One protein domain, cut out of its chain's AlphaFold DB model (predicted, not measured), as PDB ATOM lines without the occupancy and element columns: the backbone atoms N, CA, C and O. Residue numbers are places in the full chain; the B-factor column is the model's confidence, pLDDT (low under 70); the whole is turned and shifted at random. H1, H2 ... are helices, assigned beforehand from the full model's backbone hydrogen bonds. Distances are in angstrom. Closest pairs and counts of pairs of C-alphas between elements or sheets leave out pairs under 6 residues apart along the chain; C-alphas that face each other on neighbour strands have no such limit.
ATOM      1  N   HIS A   3     108.876 123.012 147.188       97.88
ATOM      2  CA  HIS A   3     107.871 122.820 146.148       97.88
ATOM      3  C   HIS A   3     108.541 122.839 144.774       97.88
ATOM      4  O   HIS A   3     109.255 123.789 144.485       97.88
ATOM      5  N   VAL A   4     108.292 121.844 143.924       98.06
ATOM      6  CA  VAL A   4     108.812 121.815 142.544       98.06
ATOM      7  C   VAL A   4     108.322 123.032 141.772       98.06
ATOM      8  O   VAL A   4     109.102 123.713 141.135       98.06
ATOM      9  N   TYR A   5     107.042 123.369 141.897       98.38
ATOM     10  CA  TYR A   5     106.528 124.671 141.485       98.38
ATOM     11  C   TYR A   5     106.528 125.564 142.724       98.38
ATOM     12  O   TYR A   5     105.683 125.343 143.608       98.38
ATOM     13  N   PRO A   6     107.456 126.537 142.849       98.19
ATOM     14  CA  PRO A   6     107.654 127.227 144.112       98.19
ATOM     15  C   PRO A   6     106.392 127.932 144.593       98.19
ATOM     16  O   PRO A   6     105.675 128.592 143.841       98.19
ATOM     17  N   LYS A   7     106.122 127.815 145.894       97.38
ATOM     18  CA  LYS A   7     104.894 128.325 146.515       97.38
ATOM     19  C   LYS A   7     104.589 129.782 146.160       97.38
ATOM     20  O   LYS A   7     103.439 130.097 145.885       97.38
ATOM     21  N   GLN A   8     105.580 130.677 146.216       97.81
ATOM     22  CA  GLN A   8     105.332 132.099 145.943       97.81
ATOM     23  C   GLN A   8     105.057 132.370 144.463       97.81
ATOM     24  O   GLN A   8     104.239 133.234 144.171       97.81
ATOM     25  N   HIS A   9     105.664 131.600 143.553       98.00
ATOM     26  CA  HIS A   9     105.355 131.656 142.125       98.00
ATOM     27  C   HIS A   9     103.880 131.297 141.877       98.00
ATOM     28  O   HIS A   9     103.155 132.069 141.256       98.00
ATOM     29  N   LEU A  10     103.388 130.204 142.471       98.31
ATOM     30  CA  LEU A  10     101.976 129.810 142.358       98.31
ATOM     31  C   LEU A  10     101.023 130.774 143.083       98.31
ATOM     32  O   LEU A  10      99.934 131.068 142.595       98.31
ATOM     33  N   LYS A  11     101.422 131.298 144.248       97.94
ATOM     34  CA  LYS A  11     100.621 132.283 144.988       97.94
ATOM     35  C   LYS A  11     100.438 133.574 144.184       97.94
ATOM     36  O   LYS A  11      99.346 134.133 144.199       97.94
ATOM     37  N   ALA A  12     101.477 134.033 143.486       97.56
ATOM     38  CA  ALA A  12     101.404 135.213 142.625       97.56
ATOM     39  C   ALA A  12     100.419 135.037 141.453       97.56
ATOM     40  O   ALA A  12      99.871 136.019 140.969       97.56
ATOM     41  N   GLN A  13     100.138 133.793 141.057       96.88
ATOM     42  CA  GLN A  13      99.128 133.437 140.052       96.88
ATOM     43  C   GLN A  13      97.718 133.250 140.645       96.88
ATOM     44  O   GLN A  13      96.806 132.805 139.956       96.88
ATOM     45  N   GLY A  14      97.518 133.553 141.933       97.62
ATOM     46  CA  GLY A  14      96.212 133.476 142.590       97.62
ATOM     47  C   GLY A  14      95.830 132.091 143.120       97.62
ATOM     48  O   GLY A  14      94.707 131.908 143.591       97.62
ATOM     49  N   LEU A  15      96.735 131.105 143.101       97.81
ATOM     50  CA  LEU A  15      96.416 129.773 143.614       97.81
ATOM     51  C   LEU A  15      96.278 129.780 145.143       97.81
ATOM     52  O   LEU A  15      97.158 130.227 145.883       97.81
ATOM     53  N   ALA A  16      95.176 129.201 145.623       97.38
ATOM     54  CA  ALA A  16      94.909 129.040 147.047       97.38
ATOM     55  C   ALA A  16      95.888 128.061 147.720       97.38
ATOM     56  O   ALA A  16      96.447 127.159 147.095       97.38
ATOM     57  N   ARG A  17      96.031 128.167 149.049       97.00
ATOM     58  CA  ARG A  17      96.991 127.365 149.829       97.00
ATOM     59  C   ARG A  17      96.882 125.859 149.625       97.00
ATOM     60  O   ARG A  17      97.910 125.194 149.526       97.00
ATOM     61  N   GLY A  18      95.664 125.330 149.556       96.38
ATOM     62  CA  GLY A  18      95.440 123.901 149.329       96.38
ATOM     63  C   GLY A  18      95.929 123.421 147.960       96.38
ATOM     64  O   GLY A  18      96.308 122.262 147.824       96.38
ATOM     65  N   ARG A  19      95.983 124.312 146.961       96.69
ATOM     66  CA  ARG A  19      96.393 123.978 145.594       96.69
ATOM     67  C   ARG A  19      97.897 123.801 145.477       96.69
ATOM     68  O   ARG A  19      98.319 122.833 144.869       96.69
ATOM     69  N   TYR A  20      98.698 124.675 146.088       97.06
ATOM     70  CA  TYR A  20     100.158 124.538 146.023       97.06
ATOM     71  C   TYR A  20     100.741 123.588 147.084       97.06
ATOM     72  O   TYR A  20     101.830 123.051 146.881       97.06
ATOM     73  N   ASN A  21     100.039 123.338 148.200       97.44
ATOM     74  CA  ASN A  21     100.443 122.381 149.242       97.44
ATOM     75  C   ASN A  21      99.998 120.945 148.918       97.44
ATOM     76  O   ASN A  21      99.259 120.321 149.677       97.44
ATOM     77  N   GLN A  22     100.455 120.426 147.785       97.38
ATOM     78  CA  GLN A  22     100.157 119.070 147.323       97.38
ATOM     79  C   GLN A  22     101.374 118.168 147.522       97.38
ATOM     80  O   GLN A  22     102.491 118.587 147.229       97.38
ATOM     81  N   ILE A  23     101.164 116.913 147.942       96.88
ATOM     82  CA  ILE A  23     102.243 115.910 148.078       96.88
ATOM     83  C   ILE A  23     103.043 115.794 146.776       96.88
ATOM     84  O   ILE A  23     104.268 115.838 146.797       96.88
ATOM     85  N   ALA A  24     102.348 115.757 145.636       97.75
ATOM     86  CA  ALA A  24     102.956 115.715 144.307       97.75
ATOM     87  C   ALA A  24     103.796 116.965 143.960       97.75
ATOM     88  O   ALA A  24     104.680 116.906 143.106       97.75
ATOM     89  N   ASN A  25     103.566 118.096 144.630       98.38
ATOM     90  CA  ASN A  25     104.383 119.290 144.448       98.38
ATOM     91  C   ASN A  25     105.612 119.307 145.362       98.38
ATOM     92  O   ASN A  25     106.467 120.158 145.177       98.38
ATOM     93  N   PHE A  26     105.744 118.408 146.336       97.75
ATOM     94  CA  PHE A  26     106.883 118.419 147.249       97.75
ATOM     95  C   PHE A  26     108.070 117.591 146.744       97.75
ATOM     96  O   PHE A  26     107.925 116.571 146.071       97.75
ATOM     97  N   VAL A  27     109.267 118.034 147.124       95.31
ATOM     98  CA  VAL A  27     110.527 117.290 147.039       95.31
ATOM     99  C   VAL A  27     111.349 117.484 148.310       95.31
ATOM    100  O   VAL A  27     111.246 118.499 149.012       95.31
ATOM    101  N   LEU A  28     112.184 116.496 148.612       94.62
ATOM    102  CA  LEU A  28     113.261 116.651 149.579       94.62
ATOM    103  C   LEU A  28     114.464 117.242 148.849       94.62
ATOM    104  O   LEU A  28     114.895 116.718 147.831       94.62
ATOM    105  N   ALA A  29     114.967 118.354 149.363       93.44
ATOM    106  CA  ALA A  29     116.111 119.055 148.813       93.44
ATOM    107  C   ALA A  29     116.898 119.690 149.960       93.44
ATOM    108  O   ALA A  29     116.315 120.071 150.990       93.44
ATOM    109  N   GLN A  30     118.217 119.757 149.777       93.31
ATOM    110  CA  GLN A  30     119.151 120.328 150.745       93.31
ATOM    111  C   GLN A  30     118.881 121.827 150.927       93.31
ATOM    112  O   GLN A  30     118.342 122.486 150.033       93.31
ATOM    113  N   SER A  31     119.223 122.373 152.093       95.00
ATOM    114  CA  SER A  31     118.906 123.762 152.447       95.00
ATOM    115  C   SER A  31     119.472 124.764 151.441       95.00
ATOM    116  O   SER A  31     118.761 125.674 151.024       95.00
ATOM    117  N   GLU A  32     120.703 124.557 150.987       94.56
ATOM    118  CA  GLU A  32     121.366 125.379 149.978       94.56
ATOM    119  C   GLU A  32     120.646 125.345 148.622       94.56
ATOM    120  O   GLU A  32     120.484 126.389 147.991       94.56
ATOM    121  N   ILE A  33     120.127 124.183 148.209       95.94
ATOM    122  CA  ILE A  33     119.329 124.043 146.982       95.94
ATOM    123  C   ILE A  33     118.010 124.801 147.144       95.94
ATOM    124  O   ILE A  33     117.623 125.565 146.260       95.94
ATOM    125  N   ASN A  34     117.343 124.643 148.292       95.50
ATOM    126  CA  ASN A  34     116.079 125.326 148.581       95.50
ATOM    127  C   ASN A  34     116.237 126.850 148.518       95.50
ATOM    128  O   ASN A  34     115.369 127.535 147.975       95.50
ATOM    129  N   ILE A  35     117.340 127.372 149.065       95.62
ATOM    130  CA  ILE A  35     117.672 128.801 149.037       95.62
ATOM    131  C   ILE A  35     117.957 129.256 147.600       95.62
ATOM    132  O   ILE A  35     117.428 130.282 147.178       95.62
ATOM    133  N   ALA A  36     118.742 128.491 146.833       97.12
ATOM    134  CA  ALA A  36     119.115 128.838 145.460       97.12
ATOM    135  C   ALA A  36     117.922 128.856 144.485       97.12
ATOM    136  O   ALA A  36     117.876 129.699 143.582       97.12
ATOM    137  N   VAL A  37     116.956 127.941 144.655       97.50
ATOM    138  CA  VAL A  37     115.706 127.932 143.872       97.50
ATOM    139  C   VAL A  37     114.792 129.078 144.318       97.50
ATOM    140  O   VAL A  37     114.277 129.830 143.489       97.50
ATOM    141  N   GLY A  38     114.615 129.251 145.631       96.38
ATOM    142  CA  GLY A  38     113.868 130.365 146.209       96.38
ATOM    143  C   GLY A  38     112.417 130.442 145.719       96.38
ATOM    144  O   GLY A  38     111.564 129.638 146.104       96.38
ATOM    145  N   HIS A  39     112.113 131.467 144.921       96.94
ATOM    146  CA  HIS A  39     110.784 131.720 144.343       96.94
ATOM    147  C   HIS A  39     110.790 131.723 142.812       96.94
ATOM    148  O   HIS A  39     109.815 132.163 142.204       96.94
ATOM    149  N   LYS A  40     111.886 131.267 142.196       98.25
ATOM    150  CA  LYS A  40     112.027 131.231 140.741       98.25
ATOM    151  C   LYS A  40     110.939 130.364 140.124       98.25
ATOM    152  O   LYS A  40     110.559 129.338 140.677       98.25
ATOM    153  N   ALA A  41     110.454 130.777 138.966       98.06
ATOM    154  CA  ALA A  41     109.545 129.956 138.191       98.06
ATOM    155  C   ALA A  41     110.243 128.647 137.751       98.06
ATOM    156  O   ALA A  41     111.472 128.654 137.575       98.06
ATOM    157  N   PRO A  42     109.513 127.528 137.614       97.94
ATOM    158  CA  PRO A  42     110.085 126.239 137.225       97.94
ATOM    159  C   PRO A  42     110.877 126.298 135.921       97.94
ATOM    160  O   PRO A  42     111.994 125.790 135.870       97.94
ATOM    161  N   GLU A  43     110.379 127.010 134.917       98.19
ATOM    162  CA  GLU A  43     111.057 127.245 133.643       98.19
ATOM    163  C   GLU A  43     112.396 127.966 133.780       98.19
ATOM    164  O   GLU A  43     113.313 127.729 132.997       98.19
ATOM    165  N   VAL A  44     112.552 128.800 134.808       98.56
ATOM    166  CA  VAL A  44     113.814 129.493 135.065       98.56
ATOM    167  C   VAL A  44     114.804 128.539 135.716       98.56
ATOM    168  O   VAL A  44     115.904 128.351 135.200       98.56
ATOM    169  N   TYR A  45     114.449 127.927 136.846       98.12
ATOM    170  CA  TYR A  45     115.440 127.153 137.595       98.12
ATOM    171  C   TYR A  45     115.767 125.810 136.920       98.12
ATOM    172  O   TYR A  45     116.905 125.359 137.031       98.12
ATOM    173  N   PHE A  46     114.828 125.178 136.197       98.38
ATOM    174  CA  PHE A  46     115.128 123.961 135.434       98.38
ATOM    175  C   PHE A  46     116.026 124.239 134.233       98.38
ATOM    176  O   PHE A  46     116.944 123.461 133.981       98.38
ATOM    177  N   LYS A  47     115.844 125.381 133.560       98.56
ATOM    178  CA  LYS A  47     116.790 125.833 132.537       98.56
ATOM    179  C   LYS A  47     118.189 126.010 133.126       98.56
ATOM    180  O   LYS A  47     119.158 125.505 132.575       98.56
ATOM    181  N   GLU A  48     118.302 126.662 134.280       98.44
ATOM    182  CA  GLU A  48     119.595 126.839 134.947       98.44
ATOM    183  C   GLU A  48     120.219 125.509 135.422       98.44
ATOM    184  O   GLU A  48     121.442 125.373 135.424       98.44
ATOM    185  N   LEU A  49     119.405 124.525 135.823       98.00
ATOM    186  CA  LEU A  49     119.859 123.161 136.125       98.00
ATOM    187  C   LEU A  49     120.414 122.456 134.878       98.00
ATOM    188  O   LEU A  49     121.467 121.819 134.958       98.00
ATOM    189  N   ALA A  50     119.731 122.588 133.738       98.31
ATOM    190  CA  ALA A  50     120.192 122.052 132.461       98.31
ATOM    191  C   ALA A  50     121.505 122.721 132.016       98.31
ATOM    192  O   ALA A  50     122.462 122.028 131.677       98.31
ATOM    193  N   GLU A  51     121.603 124.051 132.121       98.44
ATOM    194  CA  GLU A  51     122.831 124.814 131.848       98.44
ATOM    195  C   GLU A  51     124.002 124.362 132.733       98.44
ATOM    196  O   GLU A  51     125.118 124.184 132.247       98.44
ATOM    197  N   GLN A  52     123.762 124.140 134.029       98.19
ATOM    198  CA  GLN A  52     124.778 123.609 134.939       98.19
ATOM    199  C   GLN A  52     125.286 122.234 134.484       98.19
ATOM    200  O   GLN A  52     126.486 121.975 134.553       98.19
ATOM    201  N   CYS A  53     124.396 121.362 134.009       98.12
ATOM    202  CA  CYS A  53     124.770 120.033 133.521       98.12
ATOM    203  C   CYS A  53     125.404 120.044 132.120       98.12
ATOM    204  O   CYS A  53     125.952 119.034 131.689       98.12
ATOM    205  N   ALA A  54     125.373 121.187 131.430       97.44
ATOM    206  CA  ALA A  54     126.029 121.421 130.145       97.44
ATOM    207  C   ALA A  54     127.407 122.108 130.290       97.44
ATOM    208  O   ALA A  54     127.900 122.723 129.347       97.44
ATOM    209  N   GLY A  55     128.029 122.036 131.474       96.06
ATOM    210  CA  GLY A  55     129.330 122.660 131.762       96.06
ATOM    211  C   GLY A  55     129.246 124.098 132.285       96.06
ATOM    212  O   GLY A  55     130.271 124.766 132.435       96.06
ATOM    213  N   GLY A  56     128.040 124.590 132.576       97.00
ATOM    214  CA  GLY A  56     127.820 125.902 133.172       97.00
ATOM    215  C   GLY A  56     128.252 125.999 134.639       97.00
ATOM    216  O   GLY A  56     128.670 125.038 135.287       97.00
ATOM    217  N   LYS A  57     128.117 127.203 135.206       96.44
ATOM    218  CA  LYS A  57     128.434 127.451 136.618       96.44
ATOM    219  C   LYS A  57     127.525 126.618 137.528       96.44
ATOM    220  O   LYS A  57     126.305 126.649 137.393       96.44
ATOM    221  N   LYS A  58     128.121 125.982 138.537       96.44
ATOM    222  CA  LYS A  58     127.407 125.285 139.609       96.44
ATOM    223  C   LYS A  58     126.578 126.272 140.446       96.44
ATOM    224  O   LYS A  58     127.131 127.080 141.193       96.44
ATOM    225  N   LYS A  59     125.257 126.218 140.285       96.56
ATOM    226  CA  LYS A  59     124.236 127.004 140.996       96.56
ATOM    227  C   LYS A  59     123.457 126.163 142.017       96.56
ATOM    228  O   LYS A  59     123.027 126.704 143.031       96.56
ATOM    229  N   TYR A  60     123.293 124.863 141.769       96.12
ATOM    230  CA  TYR A  60     122.424 123.965 142.533       96.12
ATOM    231  C   TYR A  60     123.124 122.659 142.895       96.12
ATOM    232  O   TYR A  60     123.488 121.893 142.007       96.12
ATOM    233  N   GLY A  61     123.229 122.350 144.190       94.69
ATOM    234  CA  GLY A  61     123.643 121.024 144.660       94.69
ATOM    235  C   GLY A  61     124.948 120.531 144.032       94.69
ATOM    236  O   GLY A  61     125.779 121.336 143.633       94.69
ATOM    237  N   GLY A  62     125.144 119.210 143.972       95.88
ATOM    238  CA  GLY A  62     126.370 118.575 143.469       95.88
ATOM    239  C   GLY A  62     126.338 118.062 142.027       95.88
ATOM    240  O   GLY A  62     127.406 117.831 141.473       95.88
ATOM    241  N   ILE A  63     125.154 117.878 141.436       97.00
ATOM    242  CA  ILE A  63     124.978 117.150 140.170       97.00
ATOM    243  C   ILE A  63     125.354 118.040 138.982       97.00
ATOM    244  O   ILE A  63     124.751 119.092 138.784       97.00
ATOM    245  N   THR A  64     126.336 117.622 138.184       97.81
ATOM    246  CA  THR A  64     126.809 118.357 136.991       97.81
ATOM    247  C   THR A  64     126.780 117.520 135.714       97.81
ATOM    248  O   THR A  64     127.216 117.996 134.673       97.81
ATOM    249  N   SER A  65     126.290 116.282 135.782       98.00
ATOM    250  CA  SER A  65     126.052 115.422 134.623       98.00
ATOM    251  C   SER A  65     124.566 115.434 134.278       98.00
ATOM    252  O   SER A  65     123.717 115.315 135.167       98.00
ATOM    253  N   ALA A  66     124.247 115.559 132.989       97.56
ATOM    254  CA  ALA A  66     122.868 115.502 132.513       97.56
ATOM    255  C   ALA A  66     122.229 114.135 132.808       97.56
ATOM    256  O   ALA A  66     121.074 114.085 133.233       97.56
ATOM    257  N   ASP A  67     122.992 113.051 132.663       98.25
ATOM    258  CA  ASP A  67     122.518 111.688 132.917       98.25
ATOM    259  C   ASP A  67     122.200 111.476 134.399       98.25
ATOM    260  O   ASP A  67     121.129 110.969 134.740       98.25
ATOM    261  N   ASP A  68     123.076 111.950 135.289       98.38
ATOM    262  CA  ASP A  68     122.855 111.870 136.736       98.38
ATOM    263  C   ASP A  68     121.631 112.689 137.154       98.38
ATOM    264  O   ASP A  68     120.831 112.252 137.988       98.38
ATOM    265  N   LEU A  69     121.439 113.876 136.565       98.12
ATOM    266  CA  LEU A  69     120.286 114.713 136.880       98.12
ATOM    267  C   LEU A  69     118.986 114.082 136.381       98.12
ATOM    268  O   LEU A  69     117.995 114.067 137.113       98.12
ATOM    269  N   ARG A  70     118.987 113.509 135.175       98.56
ATOM    270  CA  ARG A  70     117.849 112.763 134.624       98.56
ATOM    271  C   ARG A  70     117.511 111.533 135.460       98.56
ATOM    272  O   ARG A  70     116.344 111.319 135.795       98.56
ATOM    273  N   ALA A  71     118.518 110.767 135.875       98.38
ATOM    274  CA  ALA A  71     118.339 109.649 136.795       98.38
ATOM    275  C   ALA A  71     117.732 110.116 138.128       98.38
ATOM    276  O   ALA A  71     116.764 109.520 138.608       98.38
ATOM    277  N   ASN A  72     118.225 111.226 138.685       97.62
ATOM    278  CA  ASN A  72     117.686 111.826 139.902       97.62
ATOM    279  C   ASN A  72     116.208 112.235 139.739       97.62
ATOM    280  O   ASN A  72     115.382 111.910 140.596       97.62
ATOM    281  N   LEU A  73     115.830 112.874 138.625       97.88
ATOM    282  CA  LEU A  73     114.428 113.206 138.339       97.88
ATOM    283  C   LEU A  73     113.551 111.949 138.280       97.88
ATOM    284  O   LEU A  73     112.532 111.886 138.973       97.88
ATOM    285  N   ARG A  74     113.986 110.919 137.547       97.94
ATOM    286  CA  ARG A  74     113.268 109.641 137.413       97.94
ATOM    287  C   ARG A  74     113.047 108.967 138.767       97.94
ATOM    288  O   ARG A  74     111.923 108.580 139.093       97.94
ATOM    289  N   VAL A  75     114.091 108.873 139.594       96.75
ATOM    290  CA  VAL A  75     114.010 108.302 140.951       96.75
ATOM    291  C   VAL A  75     113.014 109.078 141.812       96.75
ATOM    292  O   VAL A  75     112.280 108.478 142.604       96.75
ATOM    293  N   HIS A  76     112.910 110.388 141.624       97.19
ATOM    294  CA  HIS A  76     111.947 111.223 142.329       97.19
ATOM    295  C   HIS A  76     110.607 111.380 141.600       97.19
ATOM    296  O   HIS A  76     109.807 112.226 141.991       97.19
ATOM    297  N   CYS A  77     110.291 110.535 140.615       98.25
ATOM    298  CA  CYS A  77     109.022 110.561 139.877       98.25
ATOM    299  C   CYS A  77     108.756 111.898 139.168       98.25
ATOM    300  O   CYS A  77     107.601 112.298 139.065       98.25
ATOM    301  N   LEU A  78     109.792 112.625 138.758       97.88
ATOM    302  CA  LEU A  78     109.696 113.833 137.939       97.88
ATOM    303  C   LEU A  78     109.937 113.480 136.471       97.88
ATOM    304  O   LEU A  78     110.772 112.626 136.181       97.88
ATOM    305  N   SER A  79     109.223 114.151 135.563       96.94
ATOM    306  CA  SER A  79     109.506 114.035 134.131       96.94
ATOM    307  C   SER A  79     110.896 114.586 133.839       96.94
ATOM    308  O   SER A  79     111.261 115.662 134.314       96.94
ATOM    309  N   GLU A  80     111.666 113.864 133.035       97.69
ATOM    310  CA  GLU A  80     112.955 114.345 132.540       97.69
ATOM    311  C   GLU A  80     112.794 115.481 131.530       97.69
ATOM    312  O   GLU A  80     113.709 116.291 131.403       97.69
ATOM    313  N   SER A  81     111.624 115.581 130.881       97.12
ATOM    314  CA  SER A  81     111.317 116.638 129.905       97.12
ATOM    315  C   SER A  81     111.403 118.047 130.504       97.12
ATOM    316  O   SER A  81     111.650 119.013 129.789       97.12
ATOM    317  N   LEU A  82     111.342 118.162 131.838       97.94
ATOM    318  CA  LEU A  82     111.581 119.414 132.558       97.94
ATOM    319  C   LEU A  82     112.972 120.008 132.265       97.94
ATOM    320  O   LEU A  82     113.118 121.228 132.239       97.94
ATOM    321  N   LEU A  83     113.992 119.172 132.030       97.88
ATOM    322  CA  LEU A  83     115.336 119.633 131.645       97.88
ATOM    323  C   LEU A  83     115.419 120.069 130.183       97.88
ATOM    324  O   LEU A  83     116.325 120.814 129.822       97.88
ATOM    325  N   ASP A  84     114.469 119.624 129.366       97.56
ATOM    326  CA  ASP A  84     114.364 119.953 127.945       97.56
ATOM    327  C   ASP A  84     113.545 121.236 127.713       97.56
ATOM    328  O   ASP A  84     113.325 121.649 126.577       97.56
ATOM    329  N   GLY A  85     113.106 121.889 128.796       96.62
ATOM    330  CA  GLY A  85     112.291 123.103 128.760       96.62
ATOM    331  C   GLY A  85     110.792 122.845 128.601       96.62
ATOM    332  O   GLY A  85     110.019 123.800 128.564       96.62
ATOM    333  N   ASP A  86     110.368 121.581 128.554       97.69
ATOM    334  CA  ASP A  86     108.960 121.200 128.587       97.69
ATOM    335  C   ASP A  86     108.447 121.285 130.029       97.69
ATOM    336  O   ASP A  86     108.535 120.346 130.825       97.69
ATOM    337  N   ILE A  87     107.982 122.482 130.384       98.00
ATOM    338  CA  ILE A  87     107.421 122.804 131.692       98.00
ATOM    339  C   ILE A  87     105.895 122.821 131.556       98.00
ATOM    340  O   ILE A  87     105.340 123.811 131.073       98.00
ATOM    341  N   PRO A  88     105.199 121.738 131.950       97.94
ATOM    342  CA  PRO A  88     103.753 121.650 131.794       97.94
ATOM    343  C   PRO A  88     103.015 122.670 132.669       97.94
ATOM    344  O   PRO A  88     103.540 123.175 133.662       97.94
ATOM    345  N   ALA A  89     101.746 122.938 132.356       98.00
ATOM    346  CA  ALA A  89     100.899 123.694 133.271       98.00
ATOM    347  C   ALA A  89     100.805 122.976 134.631       98.00
ATOM    348  O   ALA A  89     100.927 121.752 134.724       98.00
ATOM    349  N   TYR A  90     100.574 123.728 135.710       98.38
ATOM    350  CA  TYR A  90     100.666 123.174 137.064       98.38
ATOM    351  C   TYR A  90      99.719 121.984 137.311       98.38
ATOM    352  O   TYR A  90     100.089 121.030 137.995       98.38
ATOM    353  N   ASP A  91      98.512 122.011 136.742       98.00
ATOM    354  CA  ASP A  91      97.565 120.900 136.866       98.00
ATOM    355  C   ASP A  91      98.025 119.643 136.116       98.00
ATOM    356  O   ASP A  91      97.973 118.546 136.682       98.00
ATOM    357  N   ASP A  92      98.574 119.811 134.913       98.44
ATOM    358  CA  ASP A  92      99.134 118.718 134.115       98.44
ATOM    359  C   ASP A  92     100.362 118.117 134.808       98.44
ATOM    360  O   ASP A  92     100.483 116.895 134.926       98.44
ATOM    361  N   PHE A  93     101.236 118.963 135.364       98.56
ATOM    362  CA  PHE A  93     102.356 118.536 136.203       98.56
ATOM    363  C   PHE A  93     101.878 117.656 137.362       98.56
ATOM    364  O   PHE A  93     102.424 116.575 137.601       98.56
ATOM    365  N   LEU A  94     100.861 118.110 138.099       98.50
ATOM    366  CA  LEU A  94     100.330 117.376 139.242       98.50
ATOM    367  C   LEU A  94      99.747 116.022 138.822       98.50
ATOM    368  O   LEU A  94      99.936 115.031 139.532       98.50
ATOM    369  N   GLU A  95      99.042 115.960 137.692       98.44
ATOM    370  CA  GLU A  95      98.511 114.709 137.154       98.44
ATOM    371  C   GLU A  95      99.629 113.736 136.774       98.44
ATOM    372  O   GLU A  95      99.639 112.596 137.253       98.44
ATOM    373  N   GLN A  96     100.592 114.191 135.974       98.12
ATOM    374  CA  GLN A  96     101.734 113.387 135.543       98.12
ATOM    375  C   GLN A  96     102.529 112.869 136.746       98.12
ATOM    376  O   GLN A  96     102.814 111.673 136.843       98.12
ATOM    377  N   ARG A  97     102.815 113.740 137.721       98.12
ATOM    378  CA  ARG A  97     103.552 113.370 138.931       98.12
ATOM    379  C   ARG A  97     102.830 112.291 139.732       98.12
ATOM    380  O   ARG A  97     103.459 111.318 140.143       98.12
ATOM    381  N   ARG A  98     101.517 112.431 139.950       98.56
ATOM    382  CA  ARG A  98     100.724 111.426 140.683       98.56
ATOM    383  C   ARG A  98     100.757 110.068 139.988       98.56
ATOM    384  O   ARG A  98     100.920 109.061 140.673       98.56
ATOM    385  N   LYS A  99     100.658 110.036 138.653       98.38
ATOM    386  CA  LYS A  99     100.769 108.796 137.866       98.38
ATOM    387  C   LYS A  99     102.131 108.127 138.063       98.38
ATOM    388  O   LYS A  99     102.178 106.941 138.374       98.38
ATOM    389  N   LEU A 100     103.225 108.885 137.957       98.38
ATOM    390  CA  LEU A 100     104.583 108.360 138.153       98.38
ATOM    391  C   LEU A 100     104.802 107.835 139.579       98.38
ATOM    392  O   LEU A 100     105.358 106.753 139.760       98.38
ATOM    393  N   MET A 101     104.315 108.555 140.592       98.31
ATOM    394  CA  MET A 101     104.377 108.105 141.987       98.31
ATOM    395  C   MET A 101     103.587 106.809 142.206       98.31
ATOM    396  O   MET A 101     104.094 105.889 142.843       98.31
ATOM    397  N   ALA A 102     102.371 106.715 141.660       98.38
ATOM    398  CA  ALA A 102     101.545 105.513 141.754       98.38
ATOM    399  C   ALA A 102     102.207 104.311 141.065       98.38
ATOM    400  O   ALA A 102     102.250 103.223 141.638       98.38
ATOM    401  N   LEU A 103     102.784 104.513 139.876       98.12
ATOM    402  CA  LEU A 103     103.513 103.468 139.161       98.12
ATOM    403  C   LEU A 103     104.730 102.987 139.956       98.12
ATOM    404  O   LEU A 103     104.939 101.782 140.064       98.12
ATOM    405  N   LYS A 104     105.495 103.901 140.560       97.50
ATOM    406  CA  LYS A 104     106.642 103.538 141.398       97.50
ATOM    407  C   LYS A 104     106.229 102.703 142.611       97.50
ATOM    408  O   LYS A 104     106.901 101.730 142.938       97.50
ATOM    409  N   ILE A 105     105.120 103.060 143.262       97.44
ATOM    410  CA  ILE A 105     104.569 102.287 144.384       97.44
ATOM    411  C   ILE A 105     104.120 100.900 143.909       97.44
ATOM    412  O   ILE A 105     104.461  99.908 144.541       97.44
ATOM    413  N   LYS A 106     103.410 100.817 142.776       98.06
ATOM    414  CA  LYS A 106     102.996  99.543 142.170       98.06
ATOM    415  C   LYS A 106     104.199  98.637 141.894       98.06
ATOM    416  O   LYS A 106     104.209  97.508 142.358       98.06
ATOM    417  N   GLN A 107     105.220  99.158 141.213       97.19
ATOM    418  CA  GLN A 107     106.448  98.419 140.899       97.19
ATOM    419  C   GLN A 107     107.161  97.920 142.157       97.19
ATOM    420  O   GLN A 107     107.660  96.802 142.175       97.19
ATOM    421  N   TRP A 108     107.199  98.739 143.212       96.50
ATOM    422  CA  TRP A 108     107.769  98.336 144.493       96.50
ATOM    423  C   TRP A 108     107.019  97.151 145.109       96.50
ATOM    424  O   TRP A 108     107.652  96.200 145.549       96.50
ATOM    425  N   PHE A 109     105.684  97.189 145.113       97.25
ATOM    426  CA  PHE A 109     104.872  96.079 145.616       97.25
ATOM    427  C   PHE A 109     104.968  94.820 144.749       97.25
ATOM    428  O   PHE A 109     104.902  93.726 145.287       97.25
ATOM    429  N   GLU A 110     105.129  94.956 143.433       96.75
ATOM    430  CA  GLU A 110     105.299  93.818 142.515       96.75
ATOM    431  C   GLU A 110     106.660  93.121 142.660       96.75
ATOM    432  O   GLU A 110     106.806  91.976 142.238       96.75
ATOM    433  N   ALA A 111     107.653  93.803 143.234       95.62
ATOM    434  CA  ALA A 111     108.987  93.265 143.488       95.62
ATOM    435  C   ALA A 111     109.162  92.681 144.905       95.62
ATOM    436  O   ALA A 111     110.259  92.219 145.226       95.62
ATOM    437  N   LEU A 112     108.123  92.754 145.747       90.25
ATOM    438  CA  LEU A 112     108.109  92.252 147.124       90.25
ATOM    439  C   LEU A 112     107.636  90.794 147.176       90.25
ATOM    440  O   LEU A 112     108.248  90.028 147.952       90.25
TER     441      LEU A 112
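What this domain is: This is residues 3 to 112 of the 112 residues of an uncharacterized protein of Acidobacteria bacterium RIFCSPLOWO2_12_FULL_59_11 (UniProt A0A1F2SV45). A small triangle of helices, H4, H5 and H6, with short H6 packing on both of the others, makes one side of this domain, and the long helix H7 runs along another side, beginning near H2, passing near H5 and ending in residues 105 to 112, which stick out. H1 and H2 make a small pair of their own away from the triangle, and H3 lies close to H4. The printed part has 110 residues with seven named helices, H1 to H7 in order along the chain, and no named strand; the class is all helix, and 65 of the residues are in the helices. The whole is compact, with a radius of gyration of the C-alphas of 14.3 A, and the C-alphas span 41 by 35 by 26 A.

How they stand to each other: H1, residues 7 to 12, touches H2, residues 17 to 20; their closest C-alphas, those of Lys 7 and Tyr 20, are 6.1 A apart. H3, residues 31 to 37, is close to H4, residues 42 to 53, but not clearly touching it; the closest C-alphas, of Val 37 and Tyr 45, are 6.3 A apart. H3 and H4 run opposite ways at a steep tilt of 68 degrees, only just short of about perpendicular. With residues 50 to 53 alone, H4 only just touches H5, residues 66 to 75, with 3 pairs of C-alphas within 8 A; the closest are those of Cys 53 and Ala 66, 5.0 A apart. H4 and H5 run opposite ways at a steep tilt of 49 degrees. H6, residues 80 to 84, touches H4, closest at the C-alphas of Ala 50 and Leu 83, 5.5 A apart. H6 also touches H5, closest at the C-alphas of Arg 70 and Glu 80, 5.5 A apart. H7, residues 90 to 110, touches no helix, but H7 and H2 are near each other, as are H7 and H5, each with 5 pairs of C-alphas within 10 A. H4 and H7 are apart. Every O i to N i+4 pair is within hydrogen-bond range in H1, H3, H4, H5 and H7; in H6 the count is 0 of 1, with 2 of 2 O i to N i+3 pairs within range, and H2 is too short for an O i to N i+4 pair.

Where its parts are: H1 begins at C-alpha 7, at (104.894, 128.325, 146.515). H3 measures 10.1 A from first to last C-alpha, H4 16.4 A and H5 14.2 A. H5 begins at C-alpha 66, at (122.868, 115.502, 132.513). H7, the longest with 21 residues, measures 30.2 A and ends at C-alpha 110, at (105.299, 93.818, 142.515).

The domain as a whole: The two C-alphas farthest apart, those of Ala 12 and Leu 112, are 43.7 A apart. Without residues 105 to 112, of which 105 to 110 belong to H7, the body spans 38 by 30 by 23 A. The link from H4 to H5, residues 54 to 65, is long. The printed part has no cut, and it ends at Leu 112, the chain's last residue. The mean pLDDT of the printed part is 97.3, and no printed residue is under 70.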